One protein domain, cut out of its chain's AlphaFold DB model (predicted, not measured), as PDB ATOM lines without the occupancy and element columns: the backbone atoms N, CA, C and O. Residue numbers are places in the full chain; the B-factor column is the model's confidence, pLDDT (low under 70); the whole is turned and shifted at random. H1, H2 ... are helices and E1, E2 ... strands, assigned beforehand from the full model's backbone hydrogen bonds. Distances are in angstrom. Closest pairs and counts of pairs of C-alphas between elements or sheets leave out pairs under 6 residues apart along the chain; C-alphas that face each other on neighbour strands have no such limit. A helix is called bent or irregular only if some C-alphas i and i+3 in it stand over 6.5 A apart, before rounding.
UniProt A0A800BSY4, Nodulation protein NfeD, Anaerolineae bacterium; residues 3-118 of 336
ATOM      1  N   ALA A   3      40.763  50.732  29.169       86.88
ATOM      2  CA  ALA A   3      41.138  52.088  29.573       86.88
ATOM      3  C   ALA A   3      39.986  52.802  30.297       86.88
ATOM      4  O   ALA A   3      38.814  52.493  30.057       86.88
ATOM      5  N   SER A   4      40.312  53.783  31.145       89.25
ATOM      6  CA  SER A   4      39.344  54.621  31.861       89.25
ATOM      7  C   SER A   4      38.318  53.767  32.626       89.25
ATOM      8  O   SER A   4      38.705  52.897  33.409       89.25
ATOM      9  N   ALA A   5      37.017  53.947  32.380       89.00
ATOM     10  CA  ALA A   5      35.948  53.150  32.981       89.00
ATOM     11  C   ALA A   5      36.133  51.629  32.794       89.00
ATOM     12  O   ALA A   5      35.748  50.854  33.669       89.00
ATOM     13  N   GLY A   6      36.782  51.193  31.706       91.81
ATOM     14  CA  GLY A   6      37.106  49.786  31.471       91.81
ATOM     15  C   GLY A   6      37.991  49.181  32.566       91.81
ATOM     16  O   GLY A   6      37.790  48.026  32.938       91.81
ATOM     17  N   THR A   7      38.906  49.966  33.143       93.75
ATOM     18  CA  THR A   7      39.736  49.533  34.277       93.75
ATOM     19  C   THR A   7      38.877  49.262  35.507       93.75
ATOM     20  O   THR A   7      39.028  48.227  36.146       93.75
ATOM     21  N   LEU A   8      37.925  50.146  35.827       93.38
ATOM     22  CA  LEU A   8      37.034  49.961  36.980       93.38
ATOM     23  C   LEU A   8      36.157  48.716  36.820       93.38
ATOM     24  O   LEU A   8      35.978  47.966  37.777       93.38
ATOM     25  N   ILE A   9      35.657  48.468  35.607       94.44
ATOM     26  CA  ILE A   9      34.880  47.263  35.289       94.44
ATOM     27  C   ILE A   9      35.739  46.006  35.483       94.44
ATOM     28  O   ILE A   9      35.286  45.048  36.108       94.44
ATOM     29  N   ALA A  10      36.989  46.013  35.009       94.19
ATOM     30  CA  ALA A  10      37.915  44.895  35.195       94.19
ATOM     31  C   ALA A  10      38.243  44.646  36.681       94.19
ATOM     32  O   ALA A  10      38.283  43.496  37.127       94.19
ATOM     33  N   LEU A  11      38.420  45.711  37.470       92.88
ATOM     34  CA  LEU A  11      38.640  45.613  38.915       92.88
ATOM     35  C   LEU A  11      37.413  45.047  39.646       92.88
ATOM     36  O   LEU A  11      37.573  44.242  40.560       92.88
ATOM     37  N   ALA A  12      36.206  45.428  39.218       92.44
ATOM     38  CA  ALA A  12      34.948  44.943  39.781       92.44
ATOM     39  C   ALA A  12      34.644  43.473  39.434       92.44
ATOM     40  O   ALA A  12      33.968  42.785  40.198       92.44
ATOM     41  N   GLY A  13      35.122  42.979  38.289       92.94
ATOM     42  CA  GLY A  13      34.843  41.625  37.812       92.94
ATOM     43  C   GLY A  13      35.480  40.538  38.677       92.94
ATOM     44  O   GLY A  13      36.645  40.646  39.048       92.94
ATOM     45  N   HIS A  14      34.743  39.455  38.957       93.62
ATOM     46  CA  HIS A  14      35.165  38.321  39.802       93.62
ATOM     47  C   HIS A  14      36.498  37.676  39.401       93.62
ATOM     48  O   HIS A  14      37.237  37.209  40.258       93.62
ATOM     49  N   ALA A  15      36.838  37.695  38.119       93.88
ATOM     50  CA  ALA A  15      38.157  37.358  37.604       93.88
ATOM     51  C   ALA A  15      38.472  38.327  36.461       93.88
ATOM     52  O   ALA A  15      37.566  38.735  35.730       93.88
ATOM     53  N   ALA A  16      39.738  38.699  36.308       95.06
ATOM     54  CA  ALA A  16      40.214  39.537  35.220       95.06
ATOM     55  C   ALA A  16      41.369  38.848  34.499       95.06
ATOM     56  O   ALA A  16      42.303  38.344  35.120       95.06
ATOM     57  N   ALA A  17      41.306  38.865  33.174       96.06
ATOM     58  CA  ALA A  17      42.372  38.368  32.329       96.06
ATOM     59  C   ALA A  17      42.631  39.335  31.182       96.06
ATOM     60  O   ALA A  17      41.716  40.005  30.698       96.06
ATOM     61  N   MET A  18      43.882  39.390  30.740       97.12
ATOM     62  CA  MET A  18      44.304  40.207  29.608       97.12
ATOM     63  C   MET A  18      44.979  39.339  28.552       97.12
ATOM     64  O   MET A  18      45.716  38.404  28.869       97.12
ATOM     65  N   ALA A  19      44.735  39.668  27.285       96.62
ATOM     66  CA  ALA A  19      45.533  39.131  26.194       96.62
ATOM     67  C   ALA A  19      46.913  39.809  26.158       96.62
ATOM     68  O   ALA A  19      47.023  40.970  26.582       96.62
ATOM     69  N   PRO A  20      47.955  39.128  25.644       93.69
ATOM     70  CA  PRO A  20      49.227  39.777  25.340       93.69
ATOM     71  C   PRO A  20      49.009  41.036  24.492       93.69
ATOM     72  O   PRO A  20      48.042  41.122  23.735       93.69
ATOM     73  N   ASP A  21      49.878  42.031  24.658       92.44
ATOM     74  CA  ASP A  21      49.838  43.309  23.927       92.44
ATOM     75  C   ASP A  21      48.611  44.198  24.208       92.44
ATOM     76  O   ASP A  21      48.340  45.166  23.494       92.44
ATOM     77  N   THR A  22      47.866  43.919  25.283       95.44
ATOM     78  CA  THR A  22      46.804  44.809  25.768       95.44
ATOM     79  C   THR A  22      47.268  45.677  26.937       95.44
ATOM     80  O   THR A  22      48.235  45.363  27.631       95.44
ATOM     81  N   SER A  23      46.566  46.791  27.154       94.75
ATOM     82  CA  SER A  23      46.830  47.746  28.232       94.75
ATOM     83  C   SER A  23      45.613  47.965  29.134       94.75
ATOM     84  O   SER A  23      44.469  47.774  28.700       94.75
ATOM     85  N   ILE A  24      45.868  48.372  30.377       95.19
ATOM     86  CA  ILE A  24      44.879  48.742  31.401       95.19
ATOM     87  C   ILE A  24      45.315  50.033  32.113       95.19
ATOM     88  O   ILE A  24      46.508  50.311  32.202       95.19
ATOM     89  N   GLY A  25      44.379  50.845  32.604       93.06
ATOM     90  CA  GLY A  25      44.675  52.100  33.312       93.06
ATOM     91  C   GLY A  25      44.094  53.327  32.612       93.06
ATOM     92  O   GLY A  25      42.939  53.292  32.181       93.06
ATOM     93  N   ALA A  26      44.872  54.414  32.527       88.75
ATOM     94  CA  ALA A  26      44.450  55.713  31.988       88.75
ATOM     95  C   ALA A  26      43.138  56.203  32.631       88.75
ATOM     96  O   ALA A  26      42.118  56.398  31.967       88.75
ATOM     97  N   LEU A  27      43.153  56.303  33.962       88.06
ATOM     98  CA  LEU A  27      41.973  56.533  34.799       88.06
ATOM     99  C   LEU A  27      41.704  58.009  35.117       88.06
ATOM    100  O   LEU A  27      40.692  58.311  35.745       88.06
ATOM    101  N   SER A  28      42.588  58.925  34.724       90.38
ATOM    102  CA  SER A  28      42.420  60.344  35.036       90.38
ATOM    103  C   SER A  28      41.131  60.906  34.418       90.38
ATOM    104  O   SER A  28      40.893  60.714  33.222       90.38
ATOM    105  N   PRO A  29      40.286  61.592  35.210       89.94
ATOM    106  CA  PRO A  29      39.039  62.154  34.715       89.94
ATOM    107  C   PRO A  29      39.320  63.337  33.785       89.94
ATOM    108  O   PRO A  29      40.166  64.184  34.070       89.94
ATOM    109  N   VAL A  30      38.567  63.399  32.692       88.94
ATOM    110  CA  VAL A  30      38.610  64.474  31.697       88.94
ATOM    111  C   VAL A  30      37.205  65.022  31.484       88.94
ATOM    112  O   VAL A  30      36.215  64.362  31.812       88.94
ATOM    113  N   GLY A  31      37.115  66.238  30.956       85.25
ATOM    114  CA  GLY A  31      35.844  66.829  30.572       85.25
ATOM    115  C   GLY A  31      35.185  66.099  29.393       85.25
ATOM    116  O   GLY A  31      35.773  65.190  28.796       85.25
ATOM    117  N   PRO A  32      33.939  66.463  29.046       74.69
ATOM    118  CA  PRO A  32      33.165  65.768  28.019       74.69
ATOM    119  C   PRO A  32      33.829  65.747  26.634       74.69
ATOM    120  O   PRO A  32      33.581  64.826  25.857       74.69
ATOM    121  N   GLN A  33      34.675  66.729  26.312       73.62
ATOM    122  CA  GLN A  33      35.432  66.802  25.059       73.62
ATOM    123  C   GLN A  33      36.872  66.270  25.198       73.62
ATOM    124  O   GLN A  33      37.645  66.334  24.242       73.62
ATOM    125  N   GLY A  34      37.226  65.682  26.344       78.62
ATOM    126  CA  GLY A  34      38.576  65.202  26.647       78.62
ATOM    127  C   GLY A  34      39.522  66.298  27.144       78.62
ATOM    128  O   GLY A  34      40.729  66.081  27.207       78.62
ATOM    129  N   GLU A  35      38.990  67.474  27.466       83.81
ATOM    130  CA  GLU A  35      39.726  68.607  28.005       83.81
ATOM    131  C   GLU A  35      40.077  68.432  29.488       83.81
ATOM    132  O   GLU A  35      39.454  67.660  30.222       83.81
ATOM    133  N   GLU A  36      41.083  69.176  29.943       87.12
ATOM    134  CA  GLU A  36      41.464  69.185  31.351       87.12
ATOM    135  C   GLU A  36      40.401  69.887  32.206       87.12
ATOM    136  O   GLU A  36      39.884  70.953  31.860       87.12
ATOM    137  N   LEU A  37      40.070  69.280  33.346       89.44
ATOM    138  CA  LEU A  37      39.094  69.833  34.279       89.44
ATOM    139  C   LEU A  37      39.688  71.019  35.062       89.44
ATOM    140  O   LEU A  37      40.857  70.971  35.448       89.44
ATOM    141  N   PRO A  38      38.881  72.044  35.407       92.44
ATOM    142  CA  PRO A  38      39.320  73.121  36.292       92.44
ATOM    143  C   PRO A  38      39.896  72.576  37.603       92.44
ATOM    144  O   PRO A  38      39.309  71.672  38.193       92.44
ATOM    145  N   GLU A  39      40.987  73.159  38.106       90.19
ATOM    146  CA  GLU A  39      41.808  72.594  39.193       90.19
ATOM    147  C   GLU A  39      40.998  72.088  40.404       90.19
ATOM    148  O   GLU A  39      41.165  70.954  40.854       90.19
ATOM    149  N   THR A  40      40.069  72.907  40.912       91.88
ATOM    150  CA  THR A  40      39.240  72.542  42.074       91.88
ATOM    151  C   THR A  40      38.282  71.387  41.769       91.88
ATOM    152  O   THR A  40      38.057  70.537  42.631       91.88
ATOM    153  N   VAL A  41      37.710  71.348  40.563       91.56
ATOM    154  CA  VAL A  41      36.806  70.274  40.125       91.56
ATOM    155  C   VAL A  41      37.611  69.004  39.876       91.56
ATOM    156  O   VAL A  41      37.308  67.976  40.470       91.56
ATOM    157  N   GLY A  42      38.702  69.092  39.111       92.94
ATOM    158  CA  GLY A  42      39.592  67.967  38.832       92.94
ATOM    159  C   GLY A  42      40.134  67.321  40.107       92.94
ATOM    160  O   GLY A  42      40.138  66.099  40.219       92.94
ATOM    161  N   LYS A  43      40.509  68.115  41.120       93.69
ATOM    162  CA  LYS A  43      40.929  67.582  42.424       93.69
ATOM    163  C   LYS A  43      39.806  66.813  43.129       93.69
ATOM    164  O   LYS A  43      40.060  65.726  43.635       93.69
ATOM    165  N   LYS A  44      38.581  67.350  43.160       93.38
ATOM    166  CA  LYS A  44      37.426  66.669  43.774       93.38
ATOM    167  C   LYS A  44      37.099  65.354  43.062       93.38
ATOM    168  O   LYS A  44      36.955  64.336  43.732       93.38
ATOM    169  N   GLU A  45      37.045  65.377  41.731       93.88
ATOM    170  CA  GLU A  45      36.762  64.198  40.907       93.88
ATOM    171  C   GLU A  45      37.832  63.115  41.084       93.88
ATOM    172  O   GLU A  45      37.497  61.954  41.315       93.88
ATOM    173  N   ARG A  46      39.125  63.482  41.077       94.50
ATOM    174  CA  ARG A  46      40.220  62.533  41.341       94.50
ATOM    175  C   ARG A  46      40.104  61.887  42.718       94.50
ATOM    176  O   ARG A  46      40.244  60.673  42.819       94.50
ATOM    177  N   GLU A  47      39.835  62.650  43.778       95.25
ATOM    178  CA  GLU A  47      39.692  62.081  45.128       95.25
ATOM    179  C   GLU A  47      38.482  61.144  45.251       95.25
ATOM    180  O   GLU A  47      38.602  60.054  45.820       95.25
ATOM    181  N   MET A  48      37.332  61.517  44.677       94.44
ATOM    182  CA  MET A  48      36.151  60.645  44.639       94.44
ATOM    183  C   MET A  48      36.427  59.359  43.856       94.44
ATOM    184  O   MET A  48      36.143  58.263  44.343       94.44
ATOM    185  N   LEU A  49      37.043  59.478  42.679       95.00
ATOM    186  CA  LEU A  49      37.384  58.336  41.842       95.00
ATOM    187  C   LEU A  49      38.395  57.412  42.529       95.00
ATOM    188  O   LEU A  49      38.221  56.196  42.496       95.00
ATOM    189  N   LYS A  50      39.401  57.968  43.218       95.44
ATOM    190  CA  LYS A  50      40.367  57.192  44.013       95.44
ATOM    191  C   LYS A  50      39.667  56.401  45.108       95.44
ATOM    192  O   LYS A  50      39.970  55.224  45.280       95.44
ATOM    193  N   ALA A  51      38.718  56.997  45.827       95.31
ATOM    194  CA  ALA A  51      37.963  56.281  46.854       95.31
ATOM    195  C   ALA A  51      37.207  55.069  46.276       95.31
ATOM    196  O   ALA A  51      37.313  53.964  46.817       95.31
ATOM    197  N   SER A  52      36.510  55.248  45.149       94.75
ATOM    198  CA  SER A  52      35.790  54.167  44.463       94.75
ATOM    199  C   SER A  52      36.728  53.096  43.907       94.75
ATOM    200  O   SER A  52      36.510  51.905  44.120       94.75
ATOM    201  N   ALA A  53      37.797  53.500  43.226       94.56
ATOM    202  CA  ALA A  53      38.716  52.579  42.575       94.56
ATOM    203  C   ALA A  53      39.526  51.762  43.594       94.56
ATOM    204  O   ALA A  53      39.663  50.549  43.433       94.56
ATOM    205  N   ARG A  54      39.951  52.379  44.707       95.75
ATOM    206  CA  ARG A  54      40.537  51.663  45.850       95.75
ATOM    207  C   ARG A  54      39.568  50.623  46.400       95.75
ATOM    208  O   ARG A  54      39.983  49.502  46.657       95.75
ATOM    209  N   ALA A  55      38.285  50.964  46.559       94.19
ATOM    210  CA  ALA A  55      37.281  50.022  47.049       94.19
ATOM    211  C   ALA A  55      37.128  48.795  46.132       94.19
ATOM    212  O   ALA A  55      37.060  47.679  46.641       94.19
ATOM    213  N   LEU A  56      37.146  48.988  44.808       94.12
ATOM    214  CA  LEU A  56      37.100  47.898  43.823       94.12
ATOM    215  C   LEU A  56      38.385  47.055  43.813       94.12
ATOM    216  O   LEU A  56      38.325  45.833  43.695       94.12
ATOM    217  N   ALA A  57      39.547  47.688  43.981       94.38
ATOM    218  CA  ALA A  57      40.842  47.013  43.970       94.38
ATOM    219  C   ALA A  57      41.174  46.262  45.275       94.38
ATOM    220  O   ALA A  57      42.077  45.436  45.268       94.38
ATOM    221  N   ARG A  58      40.451  46.484  46.386       92.56
ATOM    222  CA  ARG A  58      40.765  45.904  47.716       92.56
ATOM    223  C   ARG A  58      41.053  44.404  47.705       92.56
ATOM    224  O   ARG A  58      41.994  43.960  48.353       92.56
ATOM    225  N   ARG A  59      40.266  43.620  46.965       89.31
ATOM    226  CA  ARG A  59      40.436  42.156  46.877       89.31
ATOM    227  C   ARG A  59      41.694  41.711  46.124       89.31
ATOM    228  O   ARG A  59      42.036  40.536  46.175       89.31
ATOM    229  N   ARG A  60      42.341  42.624  45.398       90.44
ATOM    230  CA  ARG A  60      43.533  42.376  44.577       90.44
ATOM    231  C   ARG A  60      44.844  42.656  45.323       90.44
ATOM    232  O   ARG A  60      45.911  42.385  44.786       90.44
ATOM    233  N   GLY A  61      44.769  43.141  46.565       91.25
ATOM    234  CA  GLY A  61      45.928  43.424  47.418       91.25
ATOM    235  C   GLY A  61      46.324  44.901  47.449       91.25
ATOM    236  O   GLY A  61      45.832  45.715  46.671       91.25
ATOM    237  N   GLU A  62      47.210  45.257  48.383       93.62
ATOM    238  CA  GLU A  62      47.603  46.654  48.630       93.62
ATOM    239  C   GLU A  62      48.328  47.284  47.435       93.62
ATOM    240  O   GLU A  62      47.996  48.406  47.058       93.62
ATOM    241  N   ALA A  63      49.215  46.540  46.765       94.56
ATOM    242  CA  ALA A  63      49.942  47.031  45.591       94.56
ATOM    243  C   ALA A  63      48.996  47.475  44.458       94.56
ATOM    244  O   ALA A  63      49.169  48.546  43.881       94.56
ATOM    245  N   ALA A  64      47.943  46.697  44.185       94.44
ATOM    246  CA  ALA A  64      46.918  47.053  43.207       94.44
ATOM    247  C   ALA A  64      46.127  48.306  43.625       94.44
ATOM    248  O   ALA A  64      45.821  49.161  42.795       94.44
ATOM    249  N   VAL A  65      45.798  48.433  44.915       95.94
ATOM    250  CA  VAL A  65      45.065  49.584  45.472       95.94
ATOM    251  C   VAL A  65      45.878  50.875  45.353       95.94
ATOM    252  O   VAL A  65      45.322  51.913  44.979       95.94
ATOM    253  N   GLU A  66      47.172  50.820  45.661       95.00
ATOM    254  CA  GLU A  66      48.091  51.951  45.522       95.00
ATOM    255  C   GLU A  66      48.287  52.322  44.055       95.00
ATOM    256  O   GLU A  66      48.070  53.477  43.682       95.00
ATOM    257  N   TRP A  67      48.565  51.333  43.203       95.38
ATOM    258  CA  TRP A  67      48.780  51.551  41.775       95.38
ATOM    259  C   TRP A  67      47.586  52.234  41.108       95.38
ATOM    260  O   TRP A  67      47.749  53.183  40.347       95.38
ATOM    261  N   VAL A  68      46.362  51.794  41.414       94.50
ATOM    262  CA  VAL A  68      45.144  52.385  40.843       94.50
ATOM    263  C   VAL A  68      44.957  53.834  41.297       94.50
ATOM    264  O   VAL A  68      44.478  54.660  40.519       94.50
ATOM    265  N   ALA A  69      45.340  54.164  42.533       93.50
ATOM    266  CA  ALA A  69      45.285  55.537  43.014       93.50
ATOM    267  C   ALA A  69      46.294  56.434  42.283       93.50
ATOM    268  O   ALA A  69      45.924  57.525  41.847       93.50
ATOM    269  N   GLU A  70      47.523  55.955  42.085       92.56
ATOM    270  CA  GLU A  70      48.533  56.657  41.286       92.56
ATOM    271  C   GLU A  70      48.107  56.811  39.823       92.56
ATOM    272  O   GLU A  70      48.276  57.876  39.233       92.56
ATOM    273  N   ALA A  71      47.496  55.783  39.234       92.56
ATOM    274  CA  ALA A  71      47.033  55.815  37.850       92.56
ATOM    275  C   ALA A  71      45.943  56.866  37.592       92.56
ATOM    276  O   ALA A  71      45.794  57.325  36.458       92.56
ATOM    277  N   ILE A  72      45.193  57.268  38.623       93.88
ATOM    278  CA  ILE A  72      44.222  58.367  38.549       93.88
ATOM    279  C   ILE A  72      44.918  59.731  38.599       93.88
ATOM    280  O   ILE A  72      44.502  60.649  37.889       93.88
ATOM    281  N   ASP A  73      45.957  59.879  39.421       91.25
ATOM    282  CA  ASP A  73      46.677  61.147  39.570       91.25
ATOM    283  C   ASP A  73      47.616  61.421  38.381       91.25
ATOM    284  O   ASP A  73      47.692  62.557  37.916       91.25
ATOM    285  N   GLU A  74      48.275  60.390  37.849       90.31
ATOM    286  CA  GLU A  74      49.328  60.516  36.829       90.31
ATOM    287  C   GLU A  74      48.924  60.020  35.431       90.31
ATOM    288  O   GLU A  74      49.754  59.979  34.525       90.31
ATOM    289  N   ALA A  75      47.671  59.601  35.238       89.06
ATOM    290  CA  ALA A  75      47.186  59.001  33.991       89.06
ATOM    291  C   ALA A  75      48.004  57.775  33.523       89.06
ATOM    292  O   ALA A  75      48.033  57.463  32.329       89.06
ATOM    293  N   LYS A  76      48.657  57.059  34.452       92.75
ATOM    294  CA  LYS A  76      49.471  55.872  34.147       92.75
ATOM    295  C   LYS A  76      48.627  54.763  33.508       92.75
ATOM    296  O   LYS A  76      47.453  54.555  33.835       92.75
ATOM    297  N   ALA A  77      49.261  54.016  32.614       93.75
ATOM    298  CA  ALA A  77      48.741  52.780  32.048       93.75
ATOM    299  C   ALA A  77      49.779  51.671  32.235       93.75
ATOM    300  O   ALA A  77      50.977  51.937  32.181       93.75
ATOM    301  N   ALA A  78      49.307  50.448  32.448       95.00
ATOM    302  CA  ALA A  78      50.118  49.245  32.534       95.00
ATOM    303  C   ALA A  78      49.891  48.367  31.302       95.00
ATOM    304  O   ALA A  78      48.774  48.247  30.784       95.00
ATOM    305  N   THR A  79      50.960  47.720  30.857       96.50
ATOM    306  CA  THR A  79      50.905  46.559  29.971       96.50
ATOM    307  C   THR A  79      50.267  45.371  30.689       96.50
ATOM    308  O   THR A  79      50.184  45.329  31.916       96.50
ATOM    309  N   ALA A  80      49.831  44.369  29.929       96.25
ATOM    310  CA  ALA A  80      49.260  43.149  30.491       96.25
ATOM    311  C   ALA A  80      50.206  42.455  31.500       96.25
ATOM    312  O   ALA A  80      49.747  41.931  32.512       96.25
ATOM    313  N   GLN A  81      51.520  42.489  31.251       96.25
ATOM    314  CA  GLN A  81      52.529  41.885  32.123       96.25
ATOM    315  C   GLN A  81      52.673  42.652  33.447       96.25
ATOM    316  O   GLN A  81      52.553  42.056  34.513       96.25
ATOM    317  N   GLU A  82      52.838  43.976  33.385       96.00
ATOM    318  CA  GLU A  82      52.900  44.837  34.576       96.00
ATOM    319  C   GLU A  82      51.610  44.737  35.404       96.00
ATOM    320  O   GLU A  82      51.642  44.691  36.632       96.00
ATOM    321  N   ALA A  83      50.459  44.646  34.731       95.94
ATOM    322  CA  ALA A  83      49.169  44.480  35.385       95.94
ATOM    323  C   ALA A  83      49.071  43.162  36.166       95.94
ATOM    324  O   ALA A  83      48.463  43.140  37.236       95.94
ATOM    325  N   LEU A  84      49.660  42.075  35.657       96.00
ATOM    326  CA  LEU A  84      49.717  40.795  36.366       96.00
ATOM    327  C   LEU A  84      50.655  40.876  37.577       96.00
ATOM    328  O   LEU A  84      50.301  40.411  38.655       96.00
ATOM    329  N   GLU A  85      51.824  41.495  37.413       95.69
ATOM    330  CA  GLU A  85      52.837  41.627  38.470       95.69
ATOM    331  C   GLU A  85      52.344  42.453  39.664       95.69
ATOM    332  O   GLU A  85      52.606  42.102  40.812       95.69
ATOM    333  N   VAL A  86      51.580  43.516  39.401       95.00
ATOM    334  CA  VAL A  86      50.983  44.383  40.433       95.00
ATOM    335  C   VAL A  86      49.661  43.813  40.983       95.00
ATOM    336  O   VAL A  86      49.130  44.306  41.978       95.00
ATOM    337  N   GLY A  87      49.123  42.753  40.370       94.69
ATOM    338  CA  GLY A  87      47.893  42.081  40.804       94.69
ATOM    339  C   GLY A  87      46.594  42.719  40.304       94.69
ATOM    340  O   GLY A  87      45.514  42.372  40.777       94.69
ATOM    341  N   LEU A  88      46.645  43.634  39.330       94.56
ATOM    342  CA  LEU A  88      45.448  44.234  38.716       94.56
ATOM    343  C   LEU A  88      44.593  43.204  37.968       94.56
ATOM    344  O   LEU A  88      43.381  43.383  37.842       94.56
ATOM    345  N   ILE A  89      45.220  42.134  37.484       95.88
ATOM    346  CA  ILE A  89      44.578  41.011  36.802       95.88
ATOM    347  C   ILE A  89      45.039  39.686  37.400       95.88
ATOM    348  O   ILE A  89      46.074  39.616  38.054       95.88
ATOM    349  N   ASP A  90      44.272  38.633  37.146       95.31
ATOM    350  CA  ASP A  90      44.532  37.293  37.667       95.31
ATOM    351  C   ASP A  90      45.317  36.438  36.653       95.31
ATOM    352  O   ASP A  90      46.115  35.586  37.039       95.31
ATOM    353  N   PHE A  91      45.120  36.675  35.345       96.19
ATOM    354  CA  PHE A  91      45.704  35.843  34.288       96.19
ATOM    355  C   PHE A  91      46.113  36.616  33.033       96.19
ATOM    356  O   PHE A  91      45.433  37.541  32.586       96.19
ATOM    357  N   LEU A  92      47.158  36.120  32.374       96.88
ATOM    358  CA  LEU A  92      47.406  36.378  30.958       96.88
ATOM    359  C   LEU A  92      46.871  35.207  30.143       96.88
ATOM    360  O   LEU A  92      47.223  34.065  30.430       96.88
ATOM    361  N   ALA A  93      46.049  35.467  29.130       96.56
ATOM    362  CA  ALA A  93      45.463  34.424  28.290       96.56
ATOM    363  C   ALA A  93      45.512  34.813  26.812       96.56
ATOM    364  O   ALA A  93      45.101  35.906  26.441       96.56
ATOM    365  N   ARG A  94      46.021  33.924  25.956       95.44
ATOM    366  CA  ARG A  94      46.206  34.215  24.520       95.44
ATOM    367  C   ARG A  94      44.902  34.160  23.729       95.44
ATOM    368  O   ARG A  94      44.753  34.856  22.731       95.44
ATOM    369  N   ASP A  95      43.981  33.328  24.186       93.56
ATOM    370  CA  ASP A  95      42.679  33.095  23.584       93.56
ATOM    371  C   ASP A  95      41.684  32.614  24.654       93.56
ATOM    372  O   ASP A  95      41.999  32.529  25.847       93.56
ATOM    373  N   LEU A  96      40.452  32.350  24.222       92.62
ATOM    374  CA  LEU A  96      39.376  31.917  25.107       92.62
ATOM    375  C   LEU A  96      39.630  30.525  25.705       92.62
ATOM    376  O   LEU A  96      39.265  30.299  26.855       92.62
ATOM    377  N   ASP A  97      40.265  29.613  24.971       93.19
ATOM    378  CA  ASP A  97      40.490  28.240  25.436       93.19
ATOM    379  C   ASP A  97      41.586  28.197  26.517       93.19
ATOM    380  O   ASP A  97      41.431  27.544  27.555       93.19
ATOM    381  N   ASP A  98      42.662  28.969  26.333       94.75
ATOM    382  CA  ASP A  98      43.710  29.204  27.332       94.75
ATOM    383  C   ASP A  98      43.130  29.862  28.594       94.75
ATOM    384  O   ASP A  98      43.425  29.443  29.717       94.75
ATOM    385  N   LEU A  99      42.238  30.846  28.427       95.38
ATOM    386  CA  LEU A  99      41.552  31.495  29.543       95.38
ATOM    387  C   LEU A  99      40.685  30.511  30.338       95.38
ATOM    388  O   LEU A  99      40.779  30.466  31.562       95.38
ATOM    389  N   LEU A 100      39.849  29.721  29.661       94.81
ATOM    390  CA  LEU A 100      38.976  28.746  30.318       94.81
ATOM    391  C   LEU A 100      39.778  27.663  31.038       94.81
ATOM    392  O   LEU A 100      39.362  27.222  32.105       94.81
ATOM    393  N   THR A 101      40.937  27.278  30.504       94.75
ATOM    394  CA  THR A 101      41.846  26.336  31.172       94.75
ATOM    395  C   THR A 101      42.434  26.941  32.448       94.75
ATOM    396  O   THR A 101      42.480  26.275  33.476       94.75
ATOM    397  N   LYS A 102      42.849  28.215  32.412       94.81
ATOM    398  CA  LYS A 102      43.417  28.928  33.571       94.81
ATOM    399  C   LYS A 102      42.391  29.272  34.649       94.81
ATOM    400  O   LYS A 102      42.741  29.321  35.823       94.81
ATOM    401  N   LEU A 103      41.140  29.512  34.258       95.75
ATOM    402  CA  LEU A 103      40.039  29.784  35.183       95.75
ATOM    403  C   LEU A 103      39.532  28.530  35.904       95.75
ATOM    404  O   LEU A 103      38.849  28.665  36.919       95.75
ATOM    405  N   ASP A 104      39.834  27.330  35.404       96.06
ATOM    406  CA  ASP A 104      39.316  26.104  36.005       96.06
ATOM    407  C   ASP A 104      39.940  25.877  37.386       96.06
ATOM    408  O   ASP A 104      41.156  25.912  37.561       96.06
ATOM    409  N   GLY A 105      39.095  25.693  38.398       94.88
ATOM    410  CA  GLY A 105      39.524  25.598  39.791       94.88
ATOM    411  C   GLY A 105      39.823  26.944  40.464       94.88
ATOM    412  O   GLY A 105      40.101  26.961  41.665       94.88
ATOM    413  N   PHE A 106      39.727  28.073  39.752       95.50
ATOM    414  CA  PHE A 106      39.927  29.394  40.344       95.50
ATOM    415  C   PHE A 106      38.784  29.744  41.306       95.50
ATOM    416  O   PHE A 106      37.607  29.547  40.994       95.50
ATOM    417  N   GLN A 107      39.116  30.261  42.490       94.25
ATOM    418  CA  GLN A 107      38.125  30.630  43.503       94.25
ATOM    419  C   GLN A 107      37.795  32.117  43.427       94.25
ATOM    420  O   GLN A 107      38.685  32.963  43.463       94.25
ATOM    421  N   VAL A 108      36.504  32.428  43.385       94.00
ATOM    422  CA  VAL A 108      35.972  33.792  43.377       94.00
ATOM    423  C   VAL A 108      34.941  33.970  44.483       94.00
ATOM    424  O   VAL A 108      34.359  33.001  44.966       94.00
ATOM    425  N   GLU A 109      34.704  35.208  44.896       90.50
ATOM    426  CA  GLU A 109      33.682  35.537  45.889       90.50
ATOM    427  C   GLU A 109      32.427  36.061  45.187       90.50
ATOM    428  O   GLU A 109      32.494  37.065  44.485       90.50
ATOM    429  N   VAL A 110      31.288  35.391  45.361       90.56
ATOM    430  CA  VAL A 110      30.001  35.773  44.766       90.56
ATOM    431  C   VAL A 110      28.988  35.909  45.892       90.56
ATOM    432  O   VAL A 110      28.691  34.940  46.582       90.56
ATOM    433  N   GLY A 111      28.481  37.123  46.120       87.00
ATOM    434  CA  GLY A 111      27.494  37.370  47.179       87.00
ATOM    435  C   GLY A 111      27.983  37.048  48.601       87.00
ATOM    436  O   GLY A 111      27.164  36.730  49.454       87.00
ATOM    437  N   GLY A 112      29.297  37.114  48.854       86.38
ATOM    438  CA  GLY A 112      29.911  36.763  50.143       86.38
ATOM    439  C   GLY A 112      30.271  35.280  50.300       86.38
ATOM    440  O   GLY A 112      30.830  34.890  51.325       86.38
ATOM    441  N   GLU A 113      29.990  34.444  49.298       93.44
ATOM    442  CA  GLU A 113      30.347  33.025  49.297       93.44
ATOM    443  C   GLU A 113      31.527  32.744  48.363       93.44
ATOM    444  O   GLU A 113      31.621  33.285  47.260       93.44
ATOM    445  N   ARG A 114      32.430  31.852  48.787       94.00
ATOM    446  CA  ARG A 114      33.525  31.378  47.933       94.00
ATOM    447  C   ARG A 114      33.014  30.323  46.958       94.00
ATOM    448  O   ARG A 114      32.684  29.208  47.354       94.00
ATOM    449  N   VAL A 115      33.022  30.657  45.672       95.56
ATOM    450  CA  VAL A 115      32.631  29.788  44.563       95.56
ATOM    451  C   VAL A 115      33.875  29.385  43.778       95.56
ATOM    452  O   VAL A 115      34.671  30.225  43.371       95.56
ATOM    453  N   THR A 116      34.053  28.083  43.552       95.62
ATOM    454  CA  THR A 116      35.111  27.575  42.664       95.62
ATOM    455  C   THR A 116      34.580  27.495  41.239       95.62
ATOM    456  O   THR A 116      33.587  26.808  40.991       95.62
ATOM    457  N   LEU A 117      35.237  28.182  40.309       94.50
ATOM    458  CA  LEU A 117      34.906  28.143  38.893       94.50
ATOM    459  C   LEU A 117      35.235  26.760  38.320       94.50
ATOM    460  O   LEU A 117      36.308  26.210  38.559       94.50
ATOM    461  N   ARG A 118      34.283  26.187  37.581       94.69
ATOM    462  CA  ARG A 118      34.429  24.909  36.874       94.69
ATOM    463  C   ARG A 118      34.194  25.166  35.396       94.69
ATOM    464  O   ARG A 118      33.051  25.185  34.940       94.69
TER     465      ARG A 118
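What this domain is: This is residues 3 to 118 of the 336 residues of the protein "Nodulation protein NfeD" of Anaerolineae bacterium (UniProt A0A800BSY4). The model has two lobes of unequal size: a larger body, in which H1, H3 and H4 are set about the small sheet E1 E2 and the long helix H2 folds alongside H3 as a hairpin, and a small outlying lobe of H5 and the strand hairpin E3 E4. The first residues of H2 and the loop of residues 26 to 38 lie towards one end of the longest axis, and the small lobe makes the other end. The printed part has 116 residues, with five named helices and four named strands in the order H1 E1 H2 H3 E2 H4 H5 E3 E4; both sheets are antiparallel pairs. The class is mostly helix, and the whole is compact, with a radius of gyration of the C-alphas of 15.3 A and spans of 48 by 33 by 24 A.

How they stand to each other: E1, residues 23 to 25, and E2, residues 77 to 79, are antiparallel at 151 degrees, with N 24 and O 78 within hydrogen-bond range at 2.9 A. The closest C-alphas of E1 and H1, residues 5 to 12, are those of Gly 25 and Thr 7, 5.6 A apart. For E1 and H3, residues 62 to 74, they are those of Gly 25 and Ala 71, at 6.3 A. For E1 and H4, residues 80 to 85, they are those of Ser 23 and Ala 80, at 5.7 A. H3 and H4 are near each other, with 5 pairs of C-alphas within 10 A. H2, residues 39 to 60, and H3 form a helical hairpin: they touch, closest at the C-alphas of Arg 54 and Val 65, 5.0 A, at a shallow tilt of 22 degrees, opposite ways. H2 touches H1 with residues 53 to 57 alone, closest at the C-alphas of Leu 56 and Ala 12, 5.4 A; the tilt of 32 degrees, the same way, is only just shallow. H5, residues 96 to 103, is apart from H1, H2, H3 and H4. E3, residues 107 to 110, and E4, residues 113 to 116, form an antiparallel hairpin at 142 degrees, with N 115 and O 108 within hydrogen-bond range at 2.8 A. Residues 17 to 18 pair with residues 91 to 92, parallel. Every O i to N i+4 pair is within hydrogen-bond range in H1, H3, H4 and H5, and 16 of 18 are in H2.

Where its parts are: H1 begins at C-alpha 5, (35.948, 53.150, 32.981). H2 is 30.7 A long, with a kink of 32 degrees near residue 54, and is irregular: C-alphas 56 and 59 are 7.3 A apart. H3 is 18.3 A long, H1 10.7 A and H5 10.3 A. E4, 9.8 A long, ends at C-alpha 116, (35.111, 27.575, 42.664).

The domain as a whole: The two C-alphas farthest apart are those of Pro 38 and Arg 118, 48.5 A. The printed part has no cut. The link from E1 to H2, 13 residues, is long. The mean pLDDT of the printed part is 92.9, and no printed residue is under 70.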